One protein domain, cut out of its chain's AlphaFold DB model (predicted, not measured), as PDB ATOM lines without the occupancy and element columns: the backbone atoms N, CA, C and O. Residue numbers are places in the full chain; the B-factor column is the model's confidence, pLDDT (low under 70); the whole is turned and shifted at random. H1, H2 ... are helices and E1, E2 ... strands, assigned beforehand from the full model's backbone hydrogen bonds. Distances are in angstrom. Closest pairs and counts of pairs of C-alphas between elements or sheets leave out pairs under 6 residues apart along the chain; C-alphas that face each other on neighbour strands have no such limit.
ATOM      1  N   PHE A 187      93.103  73.306  87.833       89.75
ATOM      2  CA  PHE A 187      92.422  74.549  88.185       89.75
ATOM      3  C   PHE A 187      91.918  74.512  89.622       89.75
ATOM      4  O   PHE A 187      91.976  75.524  90.311       89.75
ATOM      5  N   PHE A 188      91.452  73.360  90.105       89.88
ATOM      6  CA  PHE A 188      91.029  73.248  91.495       89.88
ATOM      7  C   PHE A 188      92.167  73.635  92.453       89.88
ATOM      8  O   PHE A 188      91.947  74.372  93.409       89.88
ATOM      9  N   ARG A 189      93.409  73.260  92.132       91.19
ATOM     10  CA  ARG A 189      94.581  73.641  92.921       91.19
ATOM     11  C   ARG A 189      94.902  75.137  92.851       91.19
ATOM     12  O   ARG A 189      95.284  75.723  93.867       91.19
ATOM     13  N   LEU A 190      94.681  75.781  91.700       93.94
ATOM     14  CA  LEU A 190      94.686  77.246  91.622       93.94
ATOM     15  C   LEU A 190      93.645  77.824  92.581       93.94
ATOM     16  O   LEU A 190      93.955  78.727  93.349       93.94
ATOM     17  N   ALA A 191      92.428  77.282  92.564       92.81
ATOM     18  CA  ALA A 191      91.332  77.779  93.375       92.81
ATOM     19  C   ALA A 191      91.607  77.656  94.882       92.81
ATOM     20  O   ALA A 191      91.375  78.617  95.611       92.81
ATOM     21  N   GLU A 192      92.177  76.538  95.341       92.75
ATOM     22  CA  GLU A 192      92.629  76.369  96.733       92.75
ATOM     23  C   GLU A 192      93.718  77.380  97.115       92.75
ATOM     24  O   GLU A 192      93.700  77.957  98.201       92.75
ATOM     25  N   THR A 193      94.652  77.639  96.202       94.12
ATOM     26  CA  THR A 193      95.748  78.589  96.436       94.12
ATOM     27  C   THR A 193      95.232  80.019  96.530       94.12
ATOM     28  O   THR A 193      95.603  80.767  97.433       94.12
ATOM     29  N   ILE A 194      94.325  80.406  95.632       94.94
ATOM     30  CA  ILE A 194      93.673  81.714  95.688       94.94
ATOM     31  C   ILE A 194      92.785  81.813  96.928       94.94
ATOM     32  O   ILE A 194      92.774  82.863  97.559       94.94
ATOM     33  N   TYR A 195      92.099  80.747  97.340       93.94
ATOM     34  CA  TYR A 195      91.346  80.737  98.594       93.94
ATOM     35  C   TYR A 195      92.238  81.085  99.793       93.94
ATOM     36  O   TYR A 195      91.874  81.952 100.583       93.94
ATOM     37  N   ALA A 196      93.437  80.498  99.880       92.56
ATOM     38  CA  ALA A 196      94.406  80.819 100.929       92.56
ATOM     39  C   ALA A 196      94.803  82.309 100.935       92.56
ATOM     40  O   ALA A 196      94.863  82.926 101.995       92.56
ATOM     41  N   TYR A 197      94.991  82.918  99.757       92.88
ATOM     42  CA  TYR A 197      95.208  84.366  99.637       92.88
ATOM     43  C   TYR A 197      94.017  85.174 100.170       92.88
ATOM     44  O   TYR A 197      94.197  86.163 100.875       92.88
ATOM     45  N   GLN A 198      92.790  84.779  99.827       91.69
ATOM     46  CA  GLN A 198      91.581  85.524 100.199       91.69
ATOM     47  C   GLN A 198      91.276  85.403 101.703       91.69
ATOM     48  O   GLN A 198      90.811  86.353 102.315       91.69
ATOM     49  N   MET A 199      91.616  84.280 102.337       91.75
ATOM     50  CA  MET A 199      91.385  84.057 103.772       91.75
ATOM     51  C   MET A 199      92.402  84.727 104.705       91.75
ATOM     52  O   MET A 199      92.337  84.546 105.921       91.75
ATOM     53  N   ARG A 200      93.341  85.505 104.162       89.12
ATOM     54  CA  ARG A 200      94.274  86.309 104.951       89.12
ATOM     55  C   ARG A 200      93.547  87.353 105.797       89.12
ATOM     56  O   ARG A 200      92.628  88.007 105.305       89.12
ATOM     57  N   GLU A 201      94.014  87.563 107.029       87.62
ATOM     58  CA  GLU A 201      93.406  88.481 108.004       87.62
ATOM     59  C   GLU A 201      93.198  89.893 107.441       87.62
ATOM     60  O   GLU A 201      92.145  90.497 107.655       87.62
ATOM     61  N   GLU A 202      94.156  90.390 106.657       86.06
ATOM     62  CA  GLU A 202      94.100  91.731 106.071       86.06
ATOM     63  C   GLU A 202      92.977  91.871 105.035       86.06
ATOM     64  O   GLU A 202      92.420  92.954 104.859       86.06
ATOM     65  N   ASN A 203      92.605  90.771 104.377       84.50
ATOM     66  CA  ASN A 203      91.530  90.756 103.393       84.50
ATOM     67  C   ASN A 203      90.155  90.574 104.051       84.50
ATOM     68  O   ASN A 203      89.164  91.096 103.536       84.50
ATOM     69  N   LEU A 204      90.078  89.902 105.208       82.56
ATOM     70  CA  LEU A 204      88.803  89.545 105.848       82.56
ATOM     71  C   LEU A 204      87.916  90.753 106.161       82.56
ATOM     72  O   LEU A 204      86.696  90.672 106.056       82.56
ATOM     73  N   GLN A 205      88.526  91.885 106.511       80.94
ATOM     74  CA  GLN A 205      87.803  93.115 106.851       80.94
ATOM     75  C   GLN A 205      87.202  93.827 105.629       80.94
ATOM     76  O   GLN A 205      86.424  94.767 105.784       80.94
ATOM     77  N   THR A 206      87.581  93.411 104.421       84.19
ATOM     78  CA  THR A 206      87.203  94.086 103.173       84.19
ATOM     79  C   THR A 206      86.016  93.433 102.469       84.19
ATOM     80  O   THR A 206      85.424  94.049 101.579       84.19
ATOM     81  N   TYR A 207      85.640  92.212 102.859       88.06
ATOM     82  CA  TYR A 207      84.584  91.474 102.177       88.06
ATOM     83  C   TYR A 207      83.182  91.941 102.580       88.06
ATOM     84  O   TYR A 207      82.886  92.077 103.770       88.06
ATOM     85  N   PRO A 208      82.269  92.105 101.607       89.25
ATOM     86  CA  PRO A 208      80.841  92.108 101.881       89.25
ATOM     87  C   PRO A 208      80.409  90.796 102.553       89.25
ATOM     88  O   PRO A 208      80.965  89.734 102.270       89.25
ATOM     89  N   GLU A 209      79.356  90.854 103.374       88.56
ATOM     90  CA  GLU A 209      78.803  89.688 104.089       88.56
ATOM     91  C   GLU A 209      78.508  88.500 103.155       88.56
ATOM     92  O   GLU A 209      78.772  87.350 103.493       88.56
ATOM     93  N   GLU A 210      78.004  88.770 101.951       87.62
ATOM     94  CA  GLU A 210      77.723  87.740 100.949       87.62
ATOM     95  C   GLU A 210      78.987  86.970 100.533       87.62
ATOM     96  O   GLU A 210      78.997  85.737 100.534       87.62
ATOM     97  N   GLU A 211      80.079  87.681 100.238       88.31
ATOM     98  CA  GLU A 211      81.352  87.054  99.873       88.31
ATOM     99  C   GLU A 211      81.967  86.295 101.048       88.31
ATOM    100  O   GLU A 211      82.517  85.207 100.867       88.31
ATOM    101  N   TRP A 212      81.825  86.827 102.262       89.12
ATOM    102  CA  TRP A 212      82.288  86.157 103.471       89.12
ATOM    103  C   TRP A 212      81.570  84.823 103.704       89.12
ATOM    104  O   TRP A 212      82.206  83.802 103.980       89.12
ATOM    105  N   GLN A 213      80.248  84.785 103.519       88.56
ATOM    106  CA  GLN A 213      79.478  83.545 103.616       88.56
ATOM    107  C   GLN A 213      79.872  82.532 102.542       88.56
ATOM    108  O   GLN A 213      79.898  81.328 102.816       88.56
ATOM    109  N   ILE A 214      80.185  83.000 101.332       87.31
ATOM    110  CA  ILE A 214      80.710  82.159 100.254       87.31
ATOM    111  C   ILE A 214      82.052  81.545 100.690       87.31
ATOM    112  O   ILE A 214      82.176  80.321 100.699       87.31
ATOM    113  N   LEU A 215      83.009  82.351 101.162       89.12
ATOM    114  CA  LEU A 215      84.311  81.887 101.672       89.12
ATOM    115  C   LEU A 215      84.179  80.865 102.811       89.12
ATOM    116  O   LEU A 215      84.832  79.820 102.773       89.12
ATOM    117  N   CYS A 216      83.282  81.099 103.768       89.31
ATOM    118  CA  CYS A 216      83.015  80.156 104.854       89.31
ATOM    119  C   CYS A 216      82.462  78.813 104.347       89.31
ATOM    120  O   CYS A 216      82.915  77.752 104.771       89.31
ATOM    121  N   LYS A 217      81.494  78.835 103.419       88.00
ATOM    122  CA  LYS A 217      80.891  77.613 102.853       88.00
ATOM    123  C   LYS A 217      81.886  76.813 102.011       88.00
ATOM    124  O   LYS A 217      81.834  75.584 101.989       88.00
ATOM    125  N   MET A 218      82.787  77.504 101.319       88.38
ATOM    126  CA  MET A 218      83.772  76.895 100.424       88.38
ATOM    127  C   MET A 218      84.888  76.151 101.160       88.38
ATOM    128  O   MET A 218      85.502  75.276 100.557       88.38
ATOM    129  N   ALA A 219      85.098  76.400 102.458       88.56
ATOM    130  CA  ALA A 219      86.072  75.662 103.267       88.56
ATOM    131  C   ALA A 219      85.858  74.133 103.215       88.56
ATOM    132  O   ALA A 219      86.816  73.368 103.238       88.56
ATOM    133  N   ILE A 220      84.604  73.681 103.073       88.94
ATOM    134  CA  ILE A 220      84.233  72.256 102.971       88.94
ATOM    135  C   ILE A 220      84.760  71.611 101.674       88.94
ATOM    136  O   ILE A 220      84.930  70.392 101.604       88.94
ATOM    137  N   ALA A 221      85.008  72.410 100.633       87.31
ATOM    138  CA  ALA A 221      85.525  71.917  99.362       87.31
ATOM    139  C   ALA A 221      87.015  71.557  99.423       87.31
ATOM    140  O   ALA A 221      87.451  70.714  98.638       87.31
ATOM    141  N   LEU A 222      87.774  72.186 100.327       88.12
ATOM    142  CA  LEU A 222      89.230  72.077 100.385       88.12
ATOM    143  C   LEU A 222      89.686  70.631 100.614       88.12
ATOM    144  O   LEU A 222      89.026  69.832 101.288       88.12
ATOM    145  N   ARG A 223      90.829  70.290 100.028       82.62
ATOM    146  CA  ARG A 223      91.502  68.999 100.156       82.62
ATOM    147  C   ARG A 223      92.759  69.152 100.998       82.62
ATOM    148  O   ARG A 223      93.326  70.235 101.130       82.62
ATOM    149  N   ASP A 224      93.248  68.022 101.499       81.00
ATOM    150  CA  ASP A 224      94.590  67.973 102.064       81.00
ATOM    151  C   ASP A 224      95.597  68.408 100.993       81.00
ATOM    152  O   ASP A 224      95.627  67.875  99.880       81.00
ATOM    153  N   ARG A 225      96.445  69.380 101.334       75.81
ATOM    154  CA  ARG A 225      97.434  69.949 100.403       75.81
ATOM    155  C   ARG A 225      98.416  68.907  99.878       75.81
ATOM    156  O   ARG A 225      98.876  69.002  98.748       75.81
ATOM    157  N   GLU A 226      98.718  67.900 100.689       72.56
ATOM    158  CA  GLU A 226      99.620  66.802 100.332       72.56
ATOM    159  C   GLU A 226      98.930  65.688  99.531       72.56
ATOM    160  O   GLU A 226      99.603  64.808  98.987       72.56
ATOM    161  N   ALA A 227      97.596  65.708  99.443       74.19
ATOM    162  CA  ALA A 227      96.833  64.741  98.673       74.19
ATOM    163  C   ALA A 227      96.699  65.174  97.213       74.19
ATOM    164  O   ALA A 227      96.654  66.357  96.886       74.19
ATOM    165  N   LEU A 228      96.582  64.184  96.332       68.94
ATOM    166  CA  LEU A 228      96.242  64.371  94.931       68.94
ATOM    167  C   LEU A 228      94.876  65.065  94.805       68.94
ATOM    168  O   LEU A 228      93.873  64.486  95.234       68.94
ATOM    169  N   PRO A 229      94.788  66.263  94.202       73.44
ATOM    170  CA  PRO A 229      93.501  66.879  93.962       73.44
ATOM    171  C   PRO A 229      92.878  66.120  92.798       73.44
ATOM    172  O   PRO A 229      93.430  66.034  91.694       73.44
ATOM    173  N   ASN A 230      91.729  65.510  93.046       69.69
ATOM    174  CA  ASN A 230      90.995  64.859  91.984       69.69
ATOM    175  C   ASN A 230      89.567  65.341  91.964       69.69
ATOM    176  O   ASN A 230      88.655  64.753  92.531       69.69
ATOM    177  N   VAL A 231      89.410  66.465  91.283       74.56
ATOM    178  CA  VAL A 231      88.129  67.124  91.120       74.56
ATOM    179  C   VAL A 231      87.869  67.225  89.618       74.56
ATOM    180  O   VAL A 231      87.846  68.320  89.055       74.56
ATOM    181  N   PRO A 232      87.729  66.078  88.917       70.69
ATOM    182  CA  PRO A 232      87.722  66.054  87.458       70.69
ATOM    183  C   PRO A 232      86.563  66.867  86.882       70.69
ATOM    184  O   PRO A 232      86.688  67.423  85.798       70.69
ATOM    185  N   TYR A 233      85.456  66.985  87.615       70.06
ATOM    186  CA  TYR A 233      84.329  67.819  87.218       70.06
ATOM    187  C   TYR A 233      84.644  69.316  87.211       70.06
ATOM    188  O   TYR A 233      84.060  70.033  86.411       70.06
ATOM    189  N   ILE A 234      85.572  69.784  88.046       75.75
ATOM    190  CA  ILE A 234      86.059  71.163  87.997       75.75
ATOM    191  C   ILE A 234      87.119  71.290  86.907       75.75
ATOM    192  O   ILE A 234      86.929  72.035  85.952       75.75
ATOM    193  N   ASP A 235      88.193  70.506  86.981       75.25
ATOM    194  CA  ASP A 235      89.353  70.682  86.097       75.25
ATOM    195  C   ASP A 235      89.028  70.486  84.611       75.25
ATOM    196  O   ASP A 235      89.665  71.082  83.741       75.25
ATOM    197  N   GLN A 236      88.036  69.647  84.305       72.00
ATOM    198  CA  GLN A 236      87.581  69.433  82.934       72.00
ATOM    199  C   GLN A 236      86.528  70.456  82.500       72.00
ATOM    200  O   GLN A 236      86.434  70.719  81.302       72.00
ATOM    201  N   ALA A 237      85.740  71.027  83.422       63.69
ATOM    202  CA  ALA A 237      84.739  72.050  83.087       63.69
ATOM    203  C   ALA A 237      85.398  73.361  82.665       63.69
ATOM    204  O   ALA A 237      84.894  74.053  81.782       63.69
ATOM    205  N   ILE A 238      86.568  73.654  83.228       68.19
ATOM    206  CA  ILE A 238      87.362  74.833  82.900       68.19
ATOM    207  C   ILE A 238      88.130  74.585  81.591       68.19
ATOM    208  O   ILE A 238      89.314  74.240  81.581       68.19
ATOM    209  N   ASN A 239      87.451  74.739  80.453       64.38
ATOM    210  CA  ASN A 239      88.060  74.690  79.120       64.38
ATOM    211  C   ASN A 239      87.953  76.042  78.411       64.38
ATOM    212  O   ASN A 239      86.925  76.705  78.465       64.38
ATOM    213  N   SER A 240      89.016  76.424  77.699       51.78
ATOM    214  CA  SER A 240      89.194  77.726  77.033       51.78
ATOM    215  C   SER A 240      88.382  77.904  75.739       51.78
ATOM    216  O   SER A 240      88.792  78.626  74.832       51.78
ATOM    217  N   ARG A 241      87.240  77.222  75.586       51.72
ATOM    218  CA  ARG A 241      86.401  77.338  74.382       51.72
ATOM    219  C   ARG A 241      84.923  77.394  74.739       51.72
ATOM    220  O   ARG A 241      84.409  76.541  75.449       51.72
ATOM    221  N   SER A 242      84.252  78.371  74.138       41.78
ATOM    222  CA  SER A 242      82.863  78.824  74.308       41.78
ATOM    223  C   SER A 242      81.752  77.804  74.013       41.78
ATOM    224  O   SER A 242      80.580  78.170  73.946       41.78
ATOM    225  N   GLN A 243      82.074  76.521  73.855       46.53
ATOM    226  CA  GLN A 243      81.075  75.460  73.831       46.53
ATOM    227  C   GLN A 243      81.074  74.777  75.190       46.53
ATOM    228  O   GLN A 243      81.930  73.936  75.471       46.53
ATOM    229  N   LEU A 244      80.083  75.154  76.003       47.88
ATOM    230  CA  LEU A 244      79.683  74.434  77.206       47.88
ATOM    231  C   LEU A 244      79.613  72.948  76.862       47.88
ATOM    232  O   LEU A 244      78.701  72.480  76.181       47.88
ATOM    233  N   THR A 245      80.638  72.208  77.265       48.38
ATOM    234  CA  THR A 245      80.661  70.768  77.088       48.38
ATOM    235  C   THR A 245      80.052  70.210  78.353       48.38
ATOM    236  O   THR A 245      80.601  70.376  79.432       48.38
ATOM    237  N   GLN A 246      78.881  69.596  78.231       55.31
ATOM    238  CA  GLN A 246      78.245  68.901  79.341       55.31
ATOM    239  C   GLN A 246      79.181  67.779  79.809       55.31
ATOM    240  O   GLN A 246      79.434  66.811  79.081       55.31
ATOM    241  N   ILE A 247      79.735  67.937  81.007       59.22
ATOM    242  CA  ILE A 247      80.630  66.958  81.613       59.22
ATOM    243  C   ILE A 247      79.814  66.102  82.552       59.22
ATOM    244  O   ILE A 247      79.195  66.600  83.482       59.22
ATOM    245  N   ASN A 248      79.843  64.801  82.291       64.38
ATOM    246  CA  ASN A 248      79.280  63.813  83.185       64.38
ATOM    247  C   ASN A 248      80.431  63.314  84.055       64.38
ATOM    248  O   ASN A 248      81.373  62.711  83.539       64.38
ATOM    249  N   ALA A 249      80.388  63.592  85.351       69.19
ATOM    250  CA  ALA A 249      81.402  63.133  86.288       69.19
ATOM    251  C   ALA A 249      80.780  62.272  87.384       69.19
ATOM    252  O   ALA A 249      79.648  62.513  87.806       69.19
ATOM    253  N   ILE A 250      81.538  61.279  87.836       69.81
ATOM    254  CA  ILE A 250      81.205  60.463  88.999       69.81
ATOM    255  C   ILE A 250      82.231  60.797  90.081       69.81
ATOM    256  O   ILE A 250      83.434  60.766  89.815       69.81
ATOM    257  N   THR A 251      81.752  61.134  91.275       76.00
ATOM    258  CA  THR A 251      82.558  61.412  92.474       76.00
ATOM    259  C   THR A 251      81.946  60.705  93.688       76.00
ATOM    260  O   THR A 251      80.739  60.451  93.699       76.00
ATOM    261  N   LEU A 252      82.780  60.347  94.672       74.56
ATOM    262  CA  LEU A 252      82.320  59.887  95.990       74.56
ATOM    263  C   LEU A 252      82.031  61.050  96.944       74.56
ATOM    264  O   LEU A 252      81.492  60.832  98.028       74.56
ATOM    265  N   ASP A 253      82.378  62.281  96.562       78.31
ATOM    266  CA  ASP A 253      82.033  63.448  97.355       78.31
ATOM    267  C   ASP A 253      80.515  63.554  97.509       78.31
ATOM    268  O   ASP A 253      79.738  63.366  96.568       78.31
ATOM    269  N   ASN A 254      80.088  63.909  98.716       83.31
ATOM    270  CA  ASN A 254      78.690  64.216  98.957       83.31
ATOM    271  C   ASN A 254      78.262  65.476  98.178       83.31
ATOM    272  O   ASN A 254      79.075  66.322  97.794       83.31
ATOM    273  N   LEU A 255      76.953  65.621  97.970       82.38
ATOM    274  CA  LEU A 255      76.391  66.715  97.179       82.38
ATOM    275  C   LEU A 255      76.794  68.108  97.697       82.38
ATOM    276  O   LEU A 255      76.991  69.023  96.899       82.38
ATOM    277  N   GLU A 256      76.919  68.284  99.014       85.75
ATOM    278  CA  GLU A 256      77.304  69.561  99.624       85.75
ATOM    279  C   GLU A 256      78.730  69.962  99.253       85.75
ATOM    280  O   GLU A 256      78.964  71.087  98.812       85.75
ATOM    281  N   LYS A 257      79.674  69.024  99.346       86.25
ATOM    282  CA  LYS A 257      81.072  69.244  98.983       86.25
ATOM    283  C   LYS A 257      81.235  69.538  97.499       86.25
ATOM    284  O   LYS A 257      82.019  70.415  97.127       86.25
ATOM    285  N   VAL A 258      80.462  68.870  96.642       82.50
ATOM    286  CA  VAL A 258      80.496  69.177  95.209       82.50
ATOM    287  C   VAL A 258      79.967  70.584  94.929       82.50
ATOM    288  O   VAL A 258      80.612  71.344  94.204       82.50
ATOM    289  N   LYS A 259      78.842  70.975  95.543       83.31
ATOM    290  CA  LYS A 259      78.310  72.344  95.440       83.31
ATOM    291  C   LYS A 259      79.323  73.381  95.922       83.31
ATOM    292  O   LYS A 259      79.547  74.365  95.225       83.31
ATOM    293  N   ALA A 260      79.972  73.136  97.061       87.81
ATOM    294  CA  ALA A 260      81.017  74.006  97.590       87.81
ATOM    295  C   ALA A 260      82.213  74.122  96.626       87.81
ATOM    296  O   ALA A 260      82.728  75.217  96.424       87.81
ATOM    297  N   SER A 261      82.614  73.025  95.972       86.69
ATOM    298  CA  SER A 261      83.718  73.013  94.994       86.69
ATOM    299  C   SER A 261      83.407  73.843  93.745       86.69
ATOM    300  O   SER A 261      84.270  74.558  93.232       86.69
ATOM    301  N   ILE A 262      82.170  73.760  93.248       83.50
ATOM    302  CA  ILE A 262      81.706  74.548  92.096       83.50
ATOM    303  C   ILE A 262      81.602  76.024  92.478       83.50
ATOM    304  O   ILE A 262      82.063  76.883  91.729       83.50
ATOM    305  N   LEU A 263      81.063  76.318  93.664       86.00
ATOM    306  CA  LEU A 263      80.994  77.679  94.187       86.00
ATOM    307  C   LEU A 263      82.395  78.296  94.325       86.00
ATOM    308  O   LEU A 263      82.605  79.410  93.855       86.00
ATOM    309  N   LEU A 264      83.363  77.540  94.855       88.88
ATOM    310  CA  LEU A 264      84.773  77.938  94.924       88.88
ATOM    311  C   LEU A 264      85.366  78.230  93.555       88.88
ATOM    312  O   LEU A 264      86.010  79.259  93.358       88.88
ATOM    313  N   SER A 265      85.092  77.362  92.591       86.94
ATOM    314  CA  SER A 265      85.579  77.531  91.228       86.94
ATOM    315  C   SER A 265      85.022  78.797  90.577       86.94
ATOM    316  O   SER A 265      85.782  79.579  90.011       86.94
ATOM    317  N   ASN A 266      83.717  79.042  90.705       84.44
ATOM    318  CA  ASN A 266      83.072  80.245  90.175       84.44
ATOM    319  C   ASN A 266      83.550  81.517  90.872       84.44
ATOM    320  O   ASN A 266      83.832  82.505  90.201       84.44
ATOM    321  N   TYR A 267      83.702  81.479  92.196       88.69
ATOM    322  CA  TYR A 267      84.255  82.597  92.952       88.69
ATOM    323  C   TYR A 267      85.653  82.972  92.442       88.69
ATOM    324  O   TYR A 267      85.912  84.141  92.164       88.69
ATOM    325  N   VAL A 268      86.537  81.989  92.245       90.12
ATOM    326  CA  VAL A 268      87.904  82.223  91.751       90.12
ATOM    327  C   VAL A 268      87.915  82.700  90.301       90.12
ATOM    328  O   VAL A 268      88.680  83.610  89.983       90.12
ATOM    329  N   LEU A 269      87.053  82.150  89.439       87.81
ATOM    330  CA  LEU A 269      86.897  82.626  88.061       87.81
ATOM    331  C   LEU A 269      86.552  84.116  88.011       87.81
ATOM    332  O   LEU A 269      87.168  84.849  87.241       87.81
ATOM    333  N   THR A 270      85.597  84.549  88.837       87.50
ATOM    334  CA  THR A 270      85.183  85.952  88.924       87.50
ATOM    335  C   THR A 270      86.269  86.814  89.567       87.50
ATOM    336  O   THR A 270      86.608  87.862  89.041       87.50
ATOM    337  N   LYS A 271      86.868  86.384  90.684       88.19
ATOM    338  CA  LYS A 271      87.861  87.187  91.426       88.19
ATOM    339  C   LYS A 271      89.213  87.343  90.737       88.19
ATOM    340  O   LYS A 271      90.020  88.158  91.186       88.19
ATOM    341  N   CYS A 272      89.488  86.524  89.731       88.38
ATOM    342  CA  CYS A 272      90.721  86.566  88.953       88.38
ATOM    343  C   CYS A 272      90.470  86.961  87.490       88.38
ATOM    344  O   CYS A 272      91.365  86.768  86.674       88.38
ATOM    345  N   ASP A 273      89.259  87.427  87.156       86.88
ATOM    346  CA  ASP A 273      88.847  87.848  85.807       86.88
ATOM    347  C   ASP A 273      89.129  86.803  84.709       86.88
ATOM    348  O   ASP A 273      89.276  87.093  83.524       86.88
ATOM    349  N   LEU A 274      89.148  85.521  85.085       84.12
ATOM    350  CA  LEU A 274      89.456  84.417  84.173       84.12
ATOM    351  C   LEU A 274      88.368  84.229  83.103       84.12
ATOM    352  O   LEU A 274      88.609  83.639  82.049       84.12
ATOM    353  N   GLN A 275      87.172  84.760  83.344       79.75
ATOM    354  CA  GLN A 275      86.081  84.758  82.372       79.75
ATOM    355  C   GLN A 275      86.426  85.547  81.100       79.75
ATOM    356  O   GLN A 275      85.977  85.163  80.019       79.75
ATOM    357  N   GLU A 276      87.278  86.576  81.188       77.56
ATOM    358  CA  GLU A 276      87.755  87.340  80.022       77.56
ATOM    359  C   GLU A 276      88.553  86.467  79.042       77.56
ATOM    360  O   GLU A 276      88.544  86.688  77.831       77.56
ATOM    361  N   PHE A 277      89.170  85.403  79.555       70.12
ATOM    362  CA  PHE A 277      89.926  84.416  78.785       70.12
ATOM    363  C   PHE A 277      89.056  83.232  78.326       70.12
ATOM    364  O   PHE A 277      89.565  82.228  77.820       70.12
ATOM    365  N   GLY A 278      87.730  83.338  78.483       62.56
ATOM    366  CA  GLY A 278      86.758  82.336  78.051       62.56
ATOM    367  C   GLY A 278      86.602  81.151  79.005       62.56
ATOM    368  O   GLY A 278      86.029  80.133  78.608       62.56
ATOM    369  N   PHE A 279      87.099  81.250  80.242       72.56
ATOM    370  CA  PHE A 279      86.910  80.214  81.254       72.56
ATOM    371  C   PHE A 279      85.527  80.324  81.913       72.56
ATOM    372  O   PHE A 279      85.092  81.396  82.321       72.56
ATOM    373  N   SER A 280      84.828  79.197  82.045       66.44
ATOM    374  CA  SER A 280      83.547  79.104  82.758       66.44
ATOM    375  C   SER A 280      83.441  77.749  83.453       66.44
ATOM    376  O   SER A 280      84.067  76.791  83.002       66.44
ATOM    377  N   SER A 281      82.671  77.657  84.541       62.16
ATOM    378  CA  SER A 281      82.399  76.382  85.209       62.16
ATOM    379  C   SER A 281      80.896  76.086  85.197       62.16
ATOM    380  O   SER A 281      80.077  76.881  85.656       62.16
ATOM    381  N   GLN A 282      80.523  74.949  84.610       61.53
ATOM    382  CA  GLN A 282      79.185  74.363  84.695       61.53
ATOM    383  C   GLN A 282      79.340  72.847  84.793       61.53
ATOM    384  O   GLN A 282      80.073  72.247  84.005       61.53
ATOM    385  N   VAL A 283      78.658  72.229  85.757       59.78
ATOM    386  CA  VAL A 283      78.789  70.796  86.038       59.78
ATOM    387  C   VAL A 283      77.408  70.168  86.196       59.78
ATOM    388  O   VAL A 283      76.552  70.682  86.917       59.78
ATOM    389  N   GLU A 284      77.210  69.019  85.552       57.16
ATOM    390  CA  GLU A 284      76.089  68.129  85.838       57.16
ATOM    391  C   GLU A 284      76.601  66.861  86.522       57.16
ATOM    392  O   GLU A 284      77.541  66.209  86.063       57.16
ATOM    393  N   LEU A 285      75.991  66.518  87.650       59.34
ATOM    394  CA  LEU A 285      76.423  65.423  88.514       59.34
ATOM    395  C   LEU A 285      75.416  64.290  88.468       59.34
ATOM    396  O   LEU A 285      74.215  64.539  88.458       59.34
ATOM    397  N   PHE A 286      75.892  63.051  88.519       50.97
ATOM    398  CA  PHE A 286      75.023  61.908  88.766       50.97
ATOM    399  C   PHE A 286      74.982  61.613  90.266       50.97
ATOM    400  O   PHE A 286      75.991  61.217  90.844       50.97
ATOM    401  N   HIS A 287      73.829  61.812  90.898       52.62
ATOM    402  CA  HIS A 287      73.605  61.552  92.320       52.62
ATOM    403  C   HIS A 287      72.216  60.927  92.503       52.62
ATOM    404  O   HIS A 287      71.269  61.333  91.829       52.62
ATOM    405  N   ASP A 288      72.089  59.908  93.357       51.69
ATOM    406  CA  ASP A 288      70.831  59.178  93.607       51.69
ATOM    407  C   ASP A 288      70.088  58.727  92.333       51.69
ATOM    408  O   ASP A 288      68.876  58.905  92.179       51.69
ATOM    409  N   ASN A 289      70.823  58.144  91.381       50.78
ATOM    410  CA  ASN A 289      70.309  57.691  90.084       50.78
ATOM    411  C   ASN A 289      69.688  58.790  89.198       50.78
ATOM    412  O   ASN A 289      68.914  58.490  88.284       50.78
ATOM    413  N   LYS A 290      70.021  60.065  89.432       48.66
ATOM    414  CA  LYS A 290      69.542  61.207  88.642       48.66
ATOM    415  C   LYS A 290      70.684  62.155  88.287       48.66
ATOM    416  O   LYS A 290      71.647  62.299  89.032       48.66
ATOM    417  N   TRP A 291      70.551  62.826  87.144       57.12
ATOM    418  CA  TRP A 291      71.422  63.941  86.779       57.12
ATOM    419  C   TRP A 291      70.928  65.217  87.462       57.12
ATOM    420  O   TRP A 291      69.764  65.589  87.312       57.12
ATOM    421  N   ILE A 292      71.805  65.872  88.216       60.94
ATOM    422  CA  ILE A 292      71.567  67.146  88.886       60.94
ATOM    423  C   ILE A 292      72.443  68.192  88.203       60.94
ATOM    424  O   ILE A 292      73.670  68.106  88.244       60.94
ATOM    425  N   SER A 293      71.812  69.189  87.586       63.28
ATOM    426  CA  SER A 293      72.515  70.388  87.132       63.28
ATOM    427  C   SER A 293      72.820  71.243  88.354       63.28
ATOM    428  O   SER A 293      71.897  71.687  89.041       63.28
ATOM    429  N   VAL A 294      74.101  71.440  88.663       60.75
ATOM    430  CA  VAL A 294      74.507  72.353  89.731       60.75
ATOM    431  C   VAL A 294      74.859  73.679  89.081       60.75
ATOM    432  O   VAL A 294      75.969  73.887  88.592       60.75
ATOM    433  N   LYS A 295      73.863  74.564  89.047       56.25
ATOM    434  CA  LYS A 295      74.043  75.981  88.747       56.25
ATOM    435  C   LYS A 295      74.178  76.719  90.073       56.25
ATOM    436  O   LYS A 295      73.457  76.419  91.023       56.25
ATOM    437  N   THR A 296      75.147  77.619  90.156       48.44
ATOM    438  CA  THR A 296      75.220  78.581  91.255       48.44
ATOM    439  C   THR A 296      74.237  79.693  90.911       48.44
ATOM    440  O   THR A 296      74.599  80.598  90.162       48.44
ATOM    441  N   ASP A 297      72.983  79.522  91.330       39.78
ATOM    442  CA  ASP A 297      71.997  80.608  91.361       39.78
ATOM    443  C   ASP A 297      72.377  81.632  92.440       39.78
ATOM    444  O   ASP A 297      72.864  81.194  93.514       39.78
TER     445      ASP A 297
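Overview. This is residues 187 to 297 of the 297 residues of an uncharacterized protein of Chlamydia sp. 32-24 (UniProt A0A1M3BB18). One long helix, H5, runs through the middle, with H1 and H3 packed on it and H2 joining them at the far end. At the opposite end a small sheet, E1, E2 and E3, is grazed by H5 and H4. The printed part has 111 residues, in the order H1 H2 H3 H4 E1 H5 H6 E2 E3, mostly helix; the mixed sheet runs E1 E2 E3. It is compact, with a radius of gyration of the C-alphas of 13.9 A and spans of 43 by 30 by 29 A.

Along the chain. H1, residues 187 to 198, begins at C-alpha 187 (92.422, 74.549, 88.185) and is 16.3 A long. H2 is residues 201 to 204, H3 residues 209 to 221, 19.6 A, and H4 residues 232 to 235. E1 is residues 248 to 250. H5, residues 255 to 271, is 24.2 A long. H6 is residues 274 to 277, E2 residues 283 to 287, and E3 residues 290 to 294, ending at C-alpha 294 (74.507, 72.353, 89.731).

Arrangement. The hub H5 touches H3 with residues 257 to 264 alone, at a steep tilt of 53 degrees, opposite ways; the closest C-alphas, Ala 221 and Ser 261, are 4.9 A apart. H1 touches H5, C-alphas 191 and 268 being closest at 5.8 A. H4 touches H1, C-alphas 235 and 187 being closest at 5.4 A. H6 is near H5. E2 and E3 form an antiparallel hairpin, with N 285 and O 292 at 2.9 A. E1 and E2 are parallel, with no N and O within hydrogen-bond range. Every O i to N i+4 pair is within range in H1 and H5, and 7 of 9 in H3; H2, H4 and H6 are too short for one. E1, H5 H6 and E2 make a strand-helix-strand unit, two parallel strands with helices between, its crossover right-handed.

Size, cuts and confidence. The C-alphas of Glu 202 and Asn 289, 44.5 A apart, are the farthest. The printed part has no cut. The link from H4 to E1 is long. Mean pLDDT of the printed part is 76.2; residues 237 to 250 and 280 to 297 are among those under 70.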